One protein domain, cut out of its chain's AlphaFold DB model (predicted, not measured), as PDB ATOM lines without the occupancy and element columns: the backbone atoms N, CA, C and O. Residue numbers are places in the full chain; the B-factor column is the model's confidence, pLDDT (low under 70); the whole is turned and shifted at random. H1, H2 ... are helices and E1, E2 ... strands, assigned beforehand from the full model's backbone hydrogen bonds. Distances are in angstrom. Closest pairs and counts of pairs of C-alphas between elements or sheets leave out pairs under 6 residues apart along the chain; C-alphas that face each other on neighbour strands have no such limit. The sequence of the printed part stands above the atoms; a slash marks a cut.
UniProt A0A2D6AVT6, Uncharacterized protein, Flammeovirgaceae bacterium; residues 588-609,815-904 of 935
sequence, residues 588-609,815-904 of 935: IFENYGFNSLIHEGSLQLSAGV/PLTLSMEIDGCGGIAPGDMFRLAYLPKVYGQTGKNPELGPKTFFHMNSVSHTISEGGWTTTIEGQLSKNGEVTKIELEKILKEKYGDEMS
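This is residues 588 to 609 and 815 to 904 of the 935 residues of an uncharacterized protein of Flammeovirgaceae bacterium (UniProt A0A2D6AVT6). A rod: a twisted antiparallel sheet of five strands, with the turn of the long hairpin E4-E5 at one end of the rod and H1 running off from the sheet to make the other end. The 112 printed residues hold five named strands, then one named helix; sheet order E1 E2 E5 E4 E3, class mixed. It is loose, radius of gyration of the C-alphas 17.5 A, spanning 66 by 28 by 26 A.

Edge strand E1, residues 604 to 607, neighbours E2, residues 816 to 823; N 604 and O 819 are 2.8 A apart. E3, residues 833 to 836, E4, residues 856 to 868, and E5, residues 871 to 882, form a meander, successive antiparallel neighbours; N 858 and O 834 are 2.8 A apart, N 873 and O 866 2.9 A. E2 beside E5 completes a Greek key, first strand beside fourth; N 818 and O 878 are 2.9 A apart. E4 bends by 56 degrees at residue 861. H1, residues 884 to 902, is not on the sheet; 13 of 15 O i to N i+4 pairs are within hydrogen-bond range.

E1 begins at C-alpha 604 (131.870, 81.379, 168.619); H1, 23.0 A long, ends at C-alpha 902 (118.889, 43.577, 145.024). E4 measures 34.7 A.

Residues 610 to 814 are not printed; C-alphas 609 and 815 are 7.5 A apart. The E3 to E4 link is long. Mean pLDDT of the printed part is 70.5; residues 884 to 904 are among those under 70.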
ATOM      1  N   ILE A 588     122.360  82.911 154.072       77.81
ATOM      2  CA  ILE A 588     123.789  82.664 153.875       77.81
ATOM      3  C   ILE A 588     124.547  83.817 154.513       77.81
ATOM      4  O   ILE A 588     124.442  84.951 154.057       77.81
ATOM      5  N   PHE A 589     125.321  83.511 155.551       75.38
ATOM      6  CA  PHE A 589     126.224  84.471 156.166       75.38
ATOM      7  C   PHE A 589     127.633  84.306 155.593       75.38
ATOM      8  O   PHE A 589     128.235  83.223 155.632       75.38
ATOM      9  N   GLU A 590     128.154  85.397 155.039       70.38
ATOM     10  CA  GLU A 590     129.515  85.478 154.515       70.38
ATOM     11  C   GLU A 590     130.519  85.833 155.619       70.38
ATOM     12  O   GLU A 590     130.208  86.557 156.568       70.38
ATOM     13  N   ASN A 591     131.745  85.318 155.484       63.78
ATOM     14  CA  ASN A 591     132.829  85.562 156.434       63.78
ATOM     15  C   ASN A 591     133.364  86.993 156.303       63.78
ATOM     16  O   ASN A 591     133.746  87.348 155.191       63.78
ATOM     17  N   TYR A 592     133.426  87.742 157.411       60.59
ATOM     18  CA  TYR A 592     134.166  89.003 157.646       60.59
ATOM     19  C   TYR A 592     134.557  89.847 156.413       60.59
ATOM     20  O   TYR A 592     135.686  90.313 156.282       60.59
ATOM     21  N   GLY A 593     133.624  90.040 155.483       53.72
ATOM     22  CA  GLY A 593     133.790  90.900 154.317       53.72
ATOM     23  C   GLY A 593     133.179  92.275 154.560       53.72
ATOM     24  O   GLY A 593     132.402  92.454 155.492       53.72
ATOM     25  N   PHE A 594     133.439  93.222 153.655       51.47
ATOM     26  CA  PHE A 594     132.812  94.557 153.671       51.47
ATOM     27  C   PHE A 594     131.269  94.534 153.669       51.47
ATOM     28  O   PHE A 594     130.651  95.540 153.991       51.47
ATOM     29  N   ASN A 595     130.659  93.394 153.318       54.62
ATOM     30  CA  ASN A 595     129.210  93.175 153.316       54.62
ATOM     31  C   ASN A 595     128.737  92.203 154.420       54.62
ATOM     32  O   ASN A 595     127.598  91.741 154.366       54.62
ATOM     33  N   SER A 596     129.593  91.815 155.375       63.66
ATOM     34  CA  SER A 596     129.196  90.895 156.446       63.66
ATOM     35  C   SER A 596     128.384  91.628 157.512       63.66
ATOM     36  O   SER A 596     128.761  92.707 157.953       63.66
ATOM     37  N   LEU A 597     127.273  91.020 157.932       71.00
ATOM     38  CA  LEU A 597     126.459  91.493 159.057       71.00
ATOM     39  C   LEU A 597     126.979  90.992 160.412       71.00
ATOM     40  O   LEU A 597     126.455  91.402 161.442       71.00
ATOM     41  N   ILE A 598     127.958  90.078 160.410       73.25
ATOM     42  CA  ILE A 598     128.513  89.467 161.621       73.25
ATOM     43  C   ILE A 598     129.537  90.416 162.237       73.25
ATOM     44  O   ILE A 598     130.478  90.842 161.565       73.25
ATOM     45  N   HIS A 599     129.376  90.703 163.529       76.12
ATOM     46  CA  HIS A 599     130.328  91.513 164.287       76.12
ATOM     47  C   HIS A 599     131.695  90.830 164.375       76.12
ATOM     48  O   HIS A 599     131.811  89.617 164.569       76.12
ATOM     49  N   GLU A 600     132.759  91.615 164.210       60.56
ATOM     50  CA  GLU A 600     134.125  91.099 164.236       60.56
ATOM     51  C   GLU A 600     134.414  90.407 165.580       60.56
ATOM     52  O   GLU A 600     134.231  90.987 166.646       60.56
ATOM     53  N   GLY A 601     134.824  89.135 165.535       58.31
ATOM     54  CA  GLY A 601     135.124  88.347 166.736       58.31
ATOM     55  C   GLY A 601     133.921  87.791 167.515       58.31
ATOM     56  O   GLY A 601     134.144  87.086 168.497       58.31
ATOM     57  N   SER A 602     132.672  88.025 167.087       65.69
ATOM     58  CA  SER A 602     131.476  87.490 167.773       65.69
ATOM     59  C   SER A 602     131.172  86.023 167.449       65.69
ATOM     60  O   SER A 602     130.379  85.382 168.134       65.69
ATOM     61  N   LEU A 603     131.802  85.471 166.406       68.50
ATOM     62  CA  LEU A 603     131.569  84.101 165.971       68.50
ATOM     63  C   LEU A 603     132.241  83.111 166.923       68.50
ATOM     64  O   LEU A 603     133.450  82.875 166.860       68.50
ATOM     65  N   GLN A 604     131.436  82.460 167.750       67.62
ATOM     66  CA  GLN A 604     131.870  81.379 168.619       67.62
ATOM     67  C   GLN A 604     131.386  80.051 168.054       67.62
ATOM     68  O   GLN A 604     130.218  79.679 168.174       67.62
ATOM     69  N   LEU A 605     132.310  79.317 167.435       67.62
ATOM     70  CA  LEU A 605     132.067  77.944 167.022       67.62
ATOM     71  C   LEU A 605     132.531  77.004 168.132       67.62
ATOM     72  O   LEU A 605     133.727  76.839 168.363       67.62
ATOM     73  N   SER A 606     131.581  76.365 168.800       60.28
ATOM     74  CA  SER A 606     131.853  75.291 169.746       60.28
ATOM     75  C   SER A 606     131.523  73.958 169.084       60.28
ATOM     76  O   SER A 606     130.444  73.745 168.535       60.28
ATOM     77  N   ALA A 607     132.472  73.027 169.099       53.97
ATOM     78  CA  ALA A 607     132.128  71.638 168.852       53.97
ATOM     79  C   ALA A 607     131.490  71.126 170.142       53.97
ATOM     80  O   ALA A 607     132.169  71.022 171.165       53.97
ATOM     81  N   GLY A 608     130.190  70.832 170.107       45.31
ATOM     82  CA  GLY A 608     129.545  70.078 171.166       45.31
ATOM     83  C   GLY A 608     130.208  68.714 171.192       45.31
ATOM     84  O   GLY A 608     129.912  67.857 170.368       45.31
ATOM     85  N   VAL A 609     131.186  68.531 172.069       42.62
ATOM     86  CA  VAL A 609     131.892  67.268 172.216       42.62
ATOM     87  C   VAL A 609     130.829  66.253 172.665       42.62
ATOM     88  O   VAL A 609     130.319  66.396 173.775       42.62
ATOM     89  N   PRO A 815     128.794  67.750 165.873       59.12
ATOM     90  CA  PRO A 815     127.677  68.642 166.117       59.12
ATOM     91  C   PRO A 815     128.278  69.990 166.518       59.12
ATOM     92  O   PRO A 815     128.854  70.152 167.593       59.12
ATOM     93  N   LEU A 816     128.232  70.928 165.579       67.75
ATOM     94  CA  LEU A 816     128.706  72.281 165.777       67.75
ATOM     95  C   LEU A 816     127.547  73.088 166.343       67.75
ATOM     96  O   LEU A 816     126.486  73.184 165.721       67.75
ATOM     97  N   THR A 817     127.764  73.654 167.519       76.00
ATOM     98  CA  THR A 817     126.955  74.730 168.067       76.00
ATOM     99  C   THR A 817     127.659  76.034 167.752       76.00
ATOM    100  O   THR A 817     128.865  76.187 167.947       76.00
ATOM    101  N   LEU A 818     126.913  76.969 167.195       81.94
ATOM    102  CA  LEU A 818     127.426  78.263 166.800       81.94
ATOM    103  C   LEU A 818     126.628  79.336 167.509       81.94
ATOM    104  O   LEU A 818     125.404  79.296 167.474       81.94
ATOM    105  N   SER A 819     127.331  80.288 168.104       84.06
ATOM    106  CA  SER A 819     126.766  81.553 168.554       84.06
ATOM    107  C   SER A 819     127.416  82.675 167.753       84.06
ATOM    108  O   SER A 819     128.627  82.648 167.516       84.06
ATOM    109  N   MET A 820     126.613  83.609 167.258       85.25
ATOM    110  CA  MET A 820     127.094  84.791 166.548       85.25
ATOM    111  C   MET A 820     126.226  86.001 166.861       85.25
ATOM    112  O   MET A 820     125.013  85.876 167.033       85.25
ATOM    113  N   GLU A 821     126.843  87.175 166.851       86.94
ATOM    114  CA  GLU A 821     126.144  88.453 166.974       86.94
ATOM    115  C   GLU A 821     126.169  89.186 165.636       86.94
ATOM    116  O   GLU A 821     127.218  89.287 164.984       86.94
ATOM    117  N   ILE A 822     125.000  89.680 165.235       85.62
ATOM    118  CA  ILE A 822     124.803  90.500 164.046       85.62
ATOM    119  C   ILE A 822     124.208  91.860 164.418       85.62
ATOM    120  O   ILE A 822     123.602  92.035 165.483       85.62
ATOM    121  N   ASP A 823     124.320  92.807 163.489       80.88
ATOM    122  CA  ASP A 823     123.552  94.050 163.521       80.88
ATOM    123  C   ASP A 823     122.060  93.778 163.750       80.88
ATOM    124  O   ASP A 823     121.486  92.866 163.151       80.88
ATOM    125  N   GLY A 824     121.427  94.605 164.586       80.19
ATOM    126  CA  GLY A 824     120.025  94.492 164.968       80.19
ATOM    127  C   GLY A 824     119.110  94.282 163.771       80.19
ATOM    128  O   GLY A 824     118.940  95.178 162.942       80.19
ATOM    129  N   CYS A 825     118.551  93.081 163.688       79.56
ATOM    130  CA  CYS A 825     117.672  92.658 162.611       79.56
ATOM    131  C   CYS A 825     116.442  91.955 163.181       79.56
ATOM    132  O   CYS A 825     116.561  91.070 164.038       79.56
ATOM    133  N   GLY A 826     115.270  92.390 162.727       74.56
ATOM    134  CA  GLY A 826     113.970  91.853 163.090       74.56
ATOM    135  C   GLY A 826     113.535  90.758 162.123       74.56
ATOM    136  O   GLY A 826     114.128  90.535 161.074       74.56
ATOM    137  N   GLY A 827     112.476  90.033 162.481       72.31
ATOM    138  CA  GLY A 827     111.884  89.022 161.594       72.31
ATOM    139  C   GLY A 827     112.627  87.683 161.520       72.31
ATOM    140  O   GLY A 827     112.100  86.760 160.911       72.31
ATOM    141  N   ILE A 828     113.779  87.552 162.182       77.50
ATOM    142  CA  ILE A 828     114.444  86.265 162.413       77.50
ATOM    143  C   ILE A 828     113.792  85.590 163.624       77.50
ATOM    144  O   ILE A 828     113.600  86.225 164.666       77.50
ATOM    145  N   ALA A 829     113.445  84.312 163.503       74.06
ATOM    146  CA  ALA A 829     112.822  83.532 164.566       74.06
ATOM    147  C   ALA A 829     113.541  82.187 164.792       74.06
ATOM    148  O   ALA A 829     114.097  81.611 163.853       74.06
ATOM    149  N   PRO A 830     113.494  81.627 166.017       75.56
ATOM    150  CA  PRO A 830     113.857  80.236 166.253       75.56
ATOM    151  C   PRO A 830     113.104  79.325 165.281       75.56
ATOM    152  O   PRO A 830     111.915  79.525 165.026       75.56
ATOM    153  N   GLY A 831     113.799  78.348 164.709       72.31
ATOM    154  CA  GLY A 831     113.268  77.542 163.608       72.31
ATOM    155  C   GLY A 831     113.731  77.968 162.216       72.31
ATOM    156  O   GLY A 831     113.642  77.179 161.276       72.31
ATOM    157  N   ASP A 832     114.231  79.194 162.050       78.50
ATOM    158  CA  ASP A 832     114.877  79.600 160.802       78.50
ATOM    159  C   ASP A 832     116.167  78.817 160.549       78.50
ATOM    160  O   ASP A 832     116.808  78.281 161.457       78.50
ATOM    161  N   MET A 833     116.553  78.745 159.277       82.56
ATOM    162  CA  MET A 833     117.751  78.033 158.853       82.56
ATOM    163  C   MET A 833     118.765  78.991 158.257       82.56
ATOM    164  O   MET A 833     118.421  79.849 157.442       82.56
ATOM    165  N   PHE A 834     120.035  78.784 158.586       83.62
ATOM    166  CA  PHE A 834     121.136  79.526 157.987       83.62
ATOM    167  C   PHE A 834     122.328  78.635 157.651       83.62
ATOM    168  O   PHE A 834     122.425  77.476 158.055       83.62
ATOM    169  N   ARG A 835     123.246  79.186 156.868       82.44
ATOM    170  CA  ARG A 835     124.472  78.552 156.406       82.44
ATOM    171  C   ARG A 835     125.634  79.510 156.504       82.44
ATOM    172  O   ARG A 835     125.480  80.723 156.362       82.44
ATOM    173  N   LEU A 836     126.813  78.926 156.646       77.50
ATOM    174  CA  LEU A 836     128.073  79.648 156.605       77.50
ATOM    175  C   LEU A 836     128.795  79.311 155.309       77.50
ATOM    176  O   LEU A 836     129.107  78.146 155.045       77.50
ATOM    177  N   ALA A 837     129.098  80.329 154.506       70.50
ATOM    178  CA  ALA A 837     129.759  80.138 153.214       70.50
ATOM    179  C   ALA A 837     131.209  79.614 153.330       70.50
ATOM    180  O   ALA A 837     131.792  79.176 152.341       70.50
ATOM    181  N   TYR A 838     131.793  79.658 154.529       70.69
ATOM    182  CA  TYR A 838     133.223  79.469 154.783       70.69
ATOM    183  C   TYR A 838     133.575  78.193 155.557       70.69
ATOM    184  O   TYR A 838     134.753  77.950 155.826       70.69
ATOM    185  N   LEU A 839     132.596  77.354 155.913       72.00
ATOM    186  CA  LEU A 839     132.912  76.064 156.531       72.00
ATOM    187  C   LEU A 839     133.648  75.141 155.543       72.00
ATOM    188  O   LEU A 839     133.383  75.187 154.335       72.00
ATOM    189  N   PRO A 840     134.547  74.260 156.032       68.25
ATOM    190  CA  PRO A 840     135.249  73.303 155.188       68.25
ATOM    191  C   PRO A 840     134.300  72.507 154.290       68.25
ATOM    192  O   PRO A 840     133.205  72.124 154.706       68.25
ATOM    193  N   LYS A 841     134.758  72.170 153.075       65.00
ATOM    194  CA  LYS A 841     133.964  71.439 152.066       65.00
ATOM    195  C   LYS A 841     133.324  70.147 152.593       65.00
ATOM    196  O   LYS A 841     132.289  69.749 152.072       65.00
ATOM    197  N   VAL A 842     133.914  69.529 153.620       61.34
ATOM    198  CA  VAL A 842     133.400  68.330 154.307       61.34
ATOM    199  C   VAL A 842     131.995  68.548 154.882       61.34
ATOM    200  O   VAL A 842     131.169  67.643 154.825       61.34
ATOM    201  N   TYR A 843     131.679  69.757 155.358       67.25
ATOM    202  CA  TYR A 843     130.343  70.093 155.857       67.25
ATOM    203  C   TYR A 843     129.324  70.293 154.723       67.25
ATOM    204  O   TYR A 843     128.123  70.192 154.949       67.25
ATOM    205  N   GLY A 844     129.760  70.541 153.484       69.44
ATOM    206  CA  GLY A 844     128.861  70.607 152.327       69.44
ATOM    207  C   GLY A 844     127.801  71.718 152.398       69.44
ATOM    208  O   GLY A 844     126.678  71.525 151.938       69.44
ATOM    209  N   GLN A 845     128.157  72.871 152.974       70.56
ATOM    210  CA  GLN A 845     127.286  74.050 153.132       70.56
ATOM    211  C   GLN A 845     127.012  74.770 151.799       70.56
ATOM    212  O   GLN A 845     125.944  75.343 151.581       70.56
ATOM    213  N   THR A 846     127.958  74.692 150.863       61.12
ATOM    214  CA  THR A 846     127.809  75.197 149.496       61.12
ATOM    215  C   THR A 846     127.238  74.085 148.614       61.12
ATOM    216  O   THR A 846     127.960  73.159 148.227       61.12
ATOM    217  N   GLY A 847     125.937  74.139 148.324       57.12
ATOM    218  CA  GLY A 847     125.273  73.156 147.467       57.12
ATOM    219  C   GLY A 847     125.882  73.156 146.062       57.12
ATOM    220  O   GLY A 847     125.821  74.159 145.359       57.12
ATOM    221  N   LYS A 848     126.480  72.036 145.638       49.38
ATOM    222  CA  LYS A 848     126.948  71.852 144.251       49.38
ATOM    223  C   LYS A 848     125.807  71.536 143.279       49.38
ATOM    224  O   LYS A 848     126.021  71.604 142.073       49.38
ATOM    225  N   ASN A 849     124.629  71.169 143.789       55.22
ATOM    226  CA  ASN A 849     123.477  70.777 142.988       55.22
ATOM    227  C   ASN A 849     122.288  71.736 143.246       55.22
ATOM    228  O   ASN A 849     121.773  71.749 144.367       55.22
ATOM    229  N   PRO A 850     121.850  72.534 142.251       55.44
ATOM    230  CA  PRO A 850     120.745  73.491 142.390       55.44
ATOM    231  C   PRO A 850     119.396  72.861 142.763       55.44
ATOM    232  O   PRO A 850     118.510  73.563 143.259       55.44
ATOM    233  N   GLU A 851     119.221  71.563 142.509       57.34
ATOM    234  CA  GLU A 851     117.964  70.844 142.742       57.34
ATOM    235  C   GLU A 851     117.842  70.270 144.159       57.34
ATOM    236  O   GLU A 851     116.737  70.209 144.676       57.34
ATOM    237  N   LEU A 852     118.958  69.908 144.805       59.19
ATOM    238  CA  LEU A 852     118.961  69.165 146.079       59.19
ATOM    239  C   LEU A 852     119.378  70.002 147.303       59.19
ATOM    240  O   LEU A 852     119.226  69.566 148.441       59.19
ATOM    241  N   GLY A 853     119.922  71.205 147.092       68.06
ATOM    242  CA  GLY A 853     120.329  72.089 148.187       68.06
ATOM    243  C   GLY A 853     121.621  71.653 148.913       68.06
ATOM    244  O   GLY A 853     122.430  70.894 148.369       68.06
ATOM    245  N   PRO A 854     121.900  72.212 150.105       74.00
ATOM    246  CA  PRO A 854     123.117  71.941 150.882       74.00
ATOM    247  C   PRO A 854     123.055  70.587 151.621       74.00
ATOM    248  O   PRO A 854     121.971  70.122 151.972       74.00
ATOM    249  N   LYS A 855     124.217  69.972 151.913       70.62
ATOM    250  CA  LYS A 855     124.316  68.712 152.694       70.62
ATOM    251  C   LYS A 855     124.050  68.945 154.186       70.62
ATOM    252  O   LYS A 855     123.472  68.087 154.850       70.62
ATOM    253  N   THR A 856     124.458  70.101 154.709       73.81
ATOM    254  CA  THR A 856     124.187  70.525 156.089       73.81
ATOM    255  C   THR A 856     123.761  71.990 156.140       73.81
ATOM    256  O   THR A 856     124.082  72.771 155.243       73.81
ATOM    257  N   PHE A 857     123.030  72.351 157.188       80.94
ATOM    258  CA  PHE A 857     122.560  73.702 157.491       80.94
ATOM    259  C   PHE A 857     122.498  73.874 159.012       80.94
ATOM    260  O   PHE A 857     122.484  72.884 159.736       80.94
ATOM    261  N   PHE A 858     122.479  75.101 159.515       80.88
ATOM    262  CA  PHE A 858     122.232  75.376 160.928       80.88
ATOM    263  C   PHE A 858     120.753  75.669 161.141       80.88
ATOM    264  O   PHE A 858     120.172  76.475 160.416       80.88
ATOM    265  N   HIS A 859     120.160  75.024 162.137       80.81
ATOM    266  CA  HIS A 859     118.843  75.370 162.652       80.81
ATOM    267  C   HIS A 859     119.016  76.364 163.800       80.81
ATOM    268  O   HIS A 859     119.785  76.093 164.722       80.81
ATOM    269  N   MET A 860     118.338  77.511 163.741       79.88
ATOM    270  CA  MET A 860     118.375  78.512 164.807       79.88
ATOM    271  C   MET A 860     117.614  77.993 166.026       79.88
ATOM    272  O   MET A 860     116.403  77.777 165.969       79.88
ATOM    273  N   ASN A 861     118.335  77.787 167.125       77.50
ATOM    274  CA  ASN A 861     117.783  77.322 168.393       77.50
ATOM    275  C   ASN A 861     117.280  78.493 169.230       77.50
ATOM    276  O   ASN A 861     116.196  78.416 169.808       77.50
ATOM    277  N   SER A 862     118.060  79.572 169.284       80.38
ATOM    278  CA  SER A 862     117.725  80.768 170.040       80.38
ATOM    279  C   SER A 862     118.056  82.018 169.229       80.38
ATOM    280  O   SER A 862     118.979  82.044 168.411       80.38
ATOM    281  N   VAL A 863     117.242  83.047 169.437       85.69
ATOM    282  CA  VAL A 863     117.469  84.395 168.927       85.69
ATOM    283  C   VAL A 863     117.255  85.329 170.108       85.69
ATOM    284  O   VAL A 863     116.248  85.214 170.809       85.69
ATOM    285  N   SER A 864     118.188  86.234 170.362       88.75
ATOM    286  CA  SER A 864     118.015  87.268 171.376       88.75
ATOM    287  C   SER A 864     118.326  88.639 170.799       88.75
ATOM    288  O   SER A 864     119.164  88.788 169.912       88.75
ATOM    289  N   HIS A 865     117.616  89.650 171.279       90.56
ATOM    290  CA  HIS A 865     117.826  91.035 170.894       90.56
ATOM    291  C   HIS A 865     118.253  91.827 172.118       90.56
ATOM    292  O   HIS A 865     117.558  91.808 173.132       90.56
ATOM    293  N   THR A 866     119.357  92.556 172.000       90.56
ATOM    294  CA  THR A 866     119.797  93.503 173.022       90.56
ATOM    295  C   THR A 866     119.743  94.901 172.436       90.56
ATOM    296  O   THR A 866     120.310  95.165 171.377       90.56
ATOM    297  N   ILE A 867     119.034  95.800 173.113       89.50
ATOM    298  CA  ILE A 867     118.887  97.195 172.712       89.50
ATOM    299  C   ILE A 867     119.426  98.071 173.836       89.50
ATOM    300  O   ILE A 867     118.972  97.998 174.981       89.50
ATOM    301  N   SER A 868     120.415  98.892 173.501       84.19
ATOM    302  CA  SER A 868     121.116  99.778 174.429       84.19
ATOM    303  C   SER A 868     121.561 101.063 173.728       84.19
ATOM    304  O   SER A 868     121.317 101.249 172.536       84.19
ATOM    305  N   GLU A 869     122.272 101.930 174.453       72.69
ATOM    306  CA  GLU A 869     122.935 103.100 173.867       72.69
ATOM    307  C   GLU A 869     123.929 102.730 172.758       72.69
ATOM    308  O   GLU A 869     124.068 103.472 171.791       72.69
ATOM    309  N   GLY A 870     124.556 101.553 172.850       69.31
ATOM    310  CA  GLY A 870     125.488 101.056 171.836       69.31
ATOM    311  C   GLY A 870     124.829 100.587 170.535       69.31
ATOM    312  O   GLY A 870     125.544 100.239 169.601       69.31
ATOM    313  N   GLY A 871     123.494 100.556 170.456       79.38
ATOM    314  CA  GLY A 871     122.766 100.054 169.293       79.38
ATOM    315  C   GLY A 871     121.795  98.924 169.619       79.38
ATOM    316  O   GLY A 871     121.567  98.558 170.775       79.38
ATOM    317  N   TRP A 872     121.224  98.367 168.553       86.00
ATOM    318  CA  TRP A 872     120.479  97.114 168.585       86.00
ATOM    319  C   TRP A 872     121.370  96.009 168.012       86.00
ATOM    320  O   TRP A 872     121.863  96.142 166.892       86.00
ATOM    321  N   THR A 873     121.560  94.932 168.771       88.62
ATOM    322  CA  THR A 873     122.245  93.708 168.338       88.62
ATOM    323  C   THR A 873     121.293  92.516 168.380       88.62
ATOM    324  O   THR A 873     120.421  92.424 169.252       88.62
ATOM    325  N   THR A 874     121.441  91.602 167.421       89.25
ATOM    326  CA  THR A 874     120.725  90.323 167.396       89.25
ATOM    327  C   THR A 874     121.740  89.196 167.553       89.25
ATOM    328  O   THR A 874     122.627  89.036 166.717       89.25
ATOM    329  N   THR A 875     121.607  88.397 168.608       89.56
ATOM    330  CA  THR A 875     122.409  87.185 168.817       89.56
ATOM    331  C   THR A 875     121.641  85.993 168.282       89.56
ATOM    332  O   THR A 875     120.453  85.833 168.568       89.56
ATOM    333  N   ILE A 876     122.313  85.160 167.498       88.38
ATOM    334  CA  ILE A 876     121.751  83.957 166.895       88.38
ATOM    335  C   ILE A 876     122.571  82.771 167.373       88.38
ATOM    336  O   ILE A 876     123.779  82.709 167.140       88.38
ATOM    337  N   GLU A 877     121.896  81.798 167.975       85.25
ATOM    338  CA  GLU A 877     122.487  80.503 168.277       85.25
ATOM    339  C   GLU A 877     121.896  79.443 167.359       85.25
ATOM    340  O   GLU A 877     120.678  79.288 167.246       85.25
ATOM    341  N   GLY A 878     122.767  78.689 166.700       80.75
ATOM    342  CA  GLY A 878     122.387  77.643 165.771       80.75
ATOM    343  C   GLY A 878     123.080  76.326 166.057       80.75
ATOM    344  O   GLY A 878     124.249  76.286 166.441       80.75
ATOM    345  N   GLN A 879     122.374  75.233 165.798       79.19
ATOM    346  CA  GLN A 879     122.939  73.892 165.820       79.19
ATOM    347  C   GLN A 879     122.989  73.319 164.409       79.19
ATOM    348  O   GLN A 879     122.033  73.423 163.638       79.19
ATOM    349  N   LEU A 880     124.125  72.717 164.064       78.06
ATOM    350  CA  LEU A 880     124.320  72.076 162.773       78.06
ATOM    351  C   LEU A 880     123.425  70.835 162.623       78.06
ATOM    352  O   LEU A 880     123.498  69.901 163.420       78.06
ATOM    353  N   SER A 881     122.677  70.801 161.526       73.25
ATOM    354  CA  SER A 881     121.756  69.740 161.122       73.25
ATOM    355  C   SER A 881     122.063  69.243 159.704       73.25
ATOM    356  O   SER A 881     122.661  69.942 158.879       73.25
ATOM    357  N   LYS A 882     121.673  67.997 159.411       71.81
ATOM    358  CA  LYS A 882     121.846  67.361 158.093       71.81
ATOM    359  C   LYS A 882     120.586  67.501 157.245       71.81
ATOM    360  O   LYS A 882     119.475  67.447 157.766       71.81
ATOM    361  N   ASN A 883     120.763  67.606 155.931       71.69
ATOM    362  CA  ASN A 883     119.659  67.529 154.979       71.69
ATOM    363  C   ASN A 883     119.311  66.059 154.682       71.69
ATOM    364  O   ASN A 883     120.047  65.380 153.965       71.69
ATOM    365  N   GLY A 884     118.196  65.585 155.246       62.94
ATOM    366  CA  GLY A 884     117.758  64.186 155.164       62.94
ATOM    367  C   GLY A 884     117.494  63.677 153.739       62.94
ATOM    368  O   GLY A 884     117.712  62.501 153.452       62.94
ATOM    369  N   GLU A 885     117.067  64.550 152.824       65.50
ATOM    370  CA  GLU A 885     116.797  64.166 151.431       65.50
ATOM    371  C   GLU A 885     118.098  63.872 150.674       65.50
ATOM    372  O   GLU A 885     118.216  62.855 149.987       65.50
ATOM    373  N   VAL A 886     119.116  64.714 150.873       66.31
ATOM    374  CA  VAL A 886     120.453  64.526 150.291       66.31
ATOM    375  C   VAL A 886     121.110  63.261 150.845       66.31
ATOM    376  O   VAL A 886     121.694  62.488 150.084       66.31
ATOM    377  N   THR A 887     121.001  63.016 152.156       60.72
ATOM    378  CA  THR A 887     121.614  61.835 152.782       60.72
ATOM    379  C   THR A 887     120.944  60.535 152.350       60.72
ATOM    380  O   THR A 887     121.648  59.545 152.146       60.72
ATOM    381  N   LYS A 888     119.620  60.527 152.147       61.59
ATOM    382  CA  LYS A 888     118.891  59.361 151.626       61.59
ATOM    383  C   LYS A 888     119.390  58.958 150.235       61.59
ATOM    384  O   LYS A 888     119.715  57.793 150.026       61.59
ATOM    385  N   ILE A 889     119.522  59.918 149.318       66.06
ATOM    386  CA  ILE A 889     120.009  59.668 147.950       66.06
ATOM    387  C   ILE A 889     121.466  59.174 147.960       66.06
ATOM    388  O   ILE A 889     121.822  58.247 147.232       66.06
ATOM    389  N   GLU A 890     122.323  59.770 148.795       62.38
ATOM    390  CA  GLU A 890     123.728  59.362 148.927       62.38
ATOM    391  C   GLU A 890     123.848  57.927 149.479       62.38
ATOM    392  O   GLU A 890     124.651  57.134 148.986       62.38
ATOM    393  N   LEU A 891     122.994  57.552 150.436       58.88
ATOM    394  CA  LEU A 891     122.910  56.191 150.969       58.88
ATOM    395  C   LEU A 891     122.405  55.175 149.951       58.88
ATOM    396  O   LEU A 891     122.986  54.099 149.838       58.88
ATOM    397  N   GLU A 892     121.355  55.499 149.197       63.22
ATOM    398  CA  GLU A 892     120.841  54.632 148.131       63.22
ATOM    399  C   GLU A 892     121.918  54.355 147.076       63.22
ATOM    400  O   GLU A 892     122.064  53.222 146.612       63.22
ATOM    401  N   LYS A 893     122.749  55.356 146.766       65.56
ATOM    402  CA  LYS A 893     123.907  55.191 145.886       65.56
ATOM    403  C   LYS A 893     124.958  54.243 146.475       65.56
ATOM    404  O   LYS A 893     125.403  53.336 145.777       65.56
ATOM    405  N   ILE A 894     125.323  54.407 147.749       57.38
ATOM    406  CA  ILE A 894     126.295  53.536 148.438       57.38
ATOM    407  C   ILE A 894     125.786  52.088 148.522       57.38
ATOM    408  O   ILE A 894     126.557  51.146 148.326       57.38
ATOM    409  N   LEU A 895     124.494  51.898 148.808       56.94
ATOM    410  CA  LEU A 895     123.863  50.577 148.860       56.94
ATOM    411  C   LEU A 895     123.913  49.893 147.490       56.94
ATOM    412  O   LEU A 895     124.352  48.744 147.404       56.94
ATOM    413  N   LYS A 896     123.572  50.624 146.423       65.81
ATOM    414  CA  LYS A 896     123.658  50.137 145.041       65.81
ATOM    415  C   LYS A 896     125.091  49.779 144.633       65.81
ATOM    416  O   LYS A 896     125.302  48.763 143.978       65.81
ATOM    417  N   GLU A 897     126.080  50.575 145.040       59.31
ATOM    418  CA  GLU A 897     127.499  50.312 144.760       59.31
ATOM    419  C   GLU A 897     128.032  49.060 145.477       59.31
ATOM    420  O   GLU A 897     128.832  48.326 144.900       59.31
ATOM    421  N   LYS A 898     127.597  48.791 146.715       54.28
ATOM    422  CA  LYS A 898     128.091  47.651 147.511       54.28
ATOM    423  C   LYS A 898     127.342  46.339 147.286       54.28
ATOM    424  O   LYS A 898     127.953  45.282 147.420       54.28
ATOM    425  N   TYR A 899     126.043  46.394 146.996       54.50
ATOM    426  CA  TYR A 899     125.164  45.218 147.007       54.50
ATOM    427  C   TYR A 899     124.330  45.041 145.728       54.50
ATOM    428  O   TYR A 899     123.520  44.119 145.652       54.50
ATOM    429  N   GLY A 900     124.536  45.884 144.711       63.53
ATOM    430  CA  GLY A 900     123.781  45.833 143.459       63.53
ATOM    431  C   GLY A 900     122.317  46.255 143.619       63.53
ATOM    432  O   GLY A 900     121.924  46.845 144.624       63.53
ATOM    433  N   ASP A 901     121.491  45.955 142.614       59.97
ATOM    434  CA  ASP A 901     120.076  46.362 142.579       59.97
ATOM    435  C   ASP A 901     119.164  45.528 143.513       59.97
ATOM    436  O   ASP A 901     117.978  45.828 143.641       59.97
ATOM    437  N   GLU A 902     119.686  44.494 144.187       55.28
ATOM    438  CA  GLU A 902     118.889  43.577 145.024       55.28
ATOM    439  C   GLU A 902     118.566  44.114 146.431       55.28
ATOM    440  O   GLU A 902     117.678  43.583 147.102       55.28
ATOM    441  N   MET A 903     119.257  45.156 146.908       58.12
ATOM    442  CA  MET A 903     119.112  45.650 148.282       58.12
ATOM    443  C   MET A 903     118.755  47.140 148.319       58.12
ATOM    444  O   MET A 903     119.624  48.007 148.374       58.12
ATOM    445  N   SER A 904     117.451  47.440 148.319       64.25
ATOM    446  CA  SER A 904     116.937  48.791 148.575       64.25
ATOM    447  C   SER A 904     116.951  49.130 150.074       64.25
ATOM    448  O   SER A 904     116.967  48.239 150.929       64.25
TER     449      SER A 904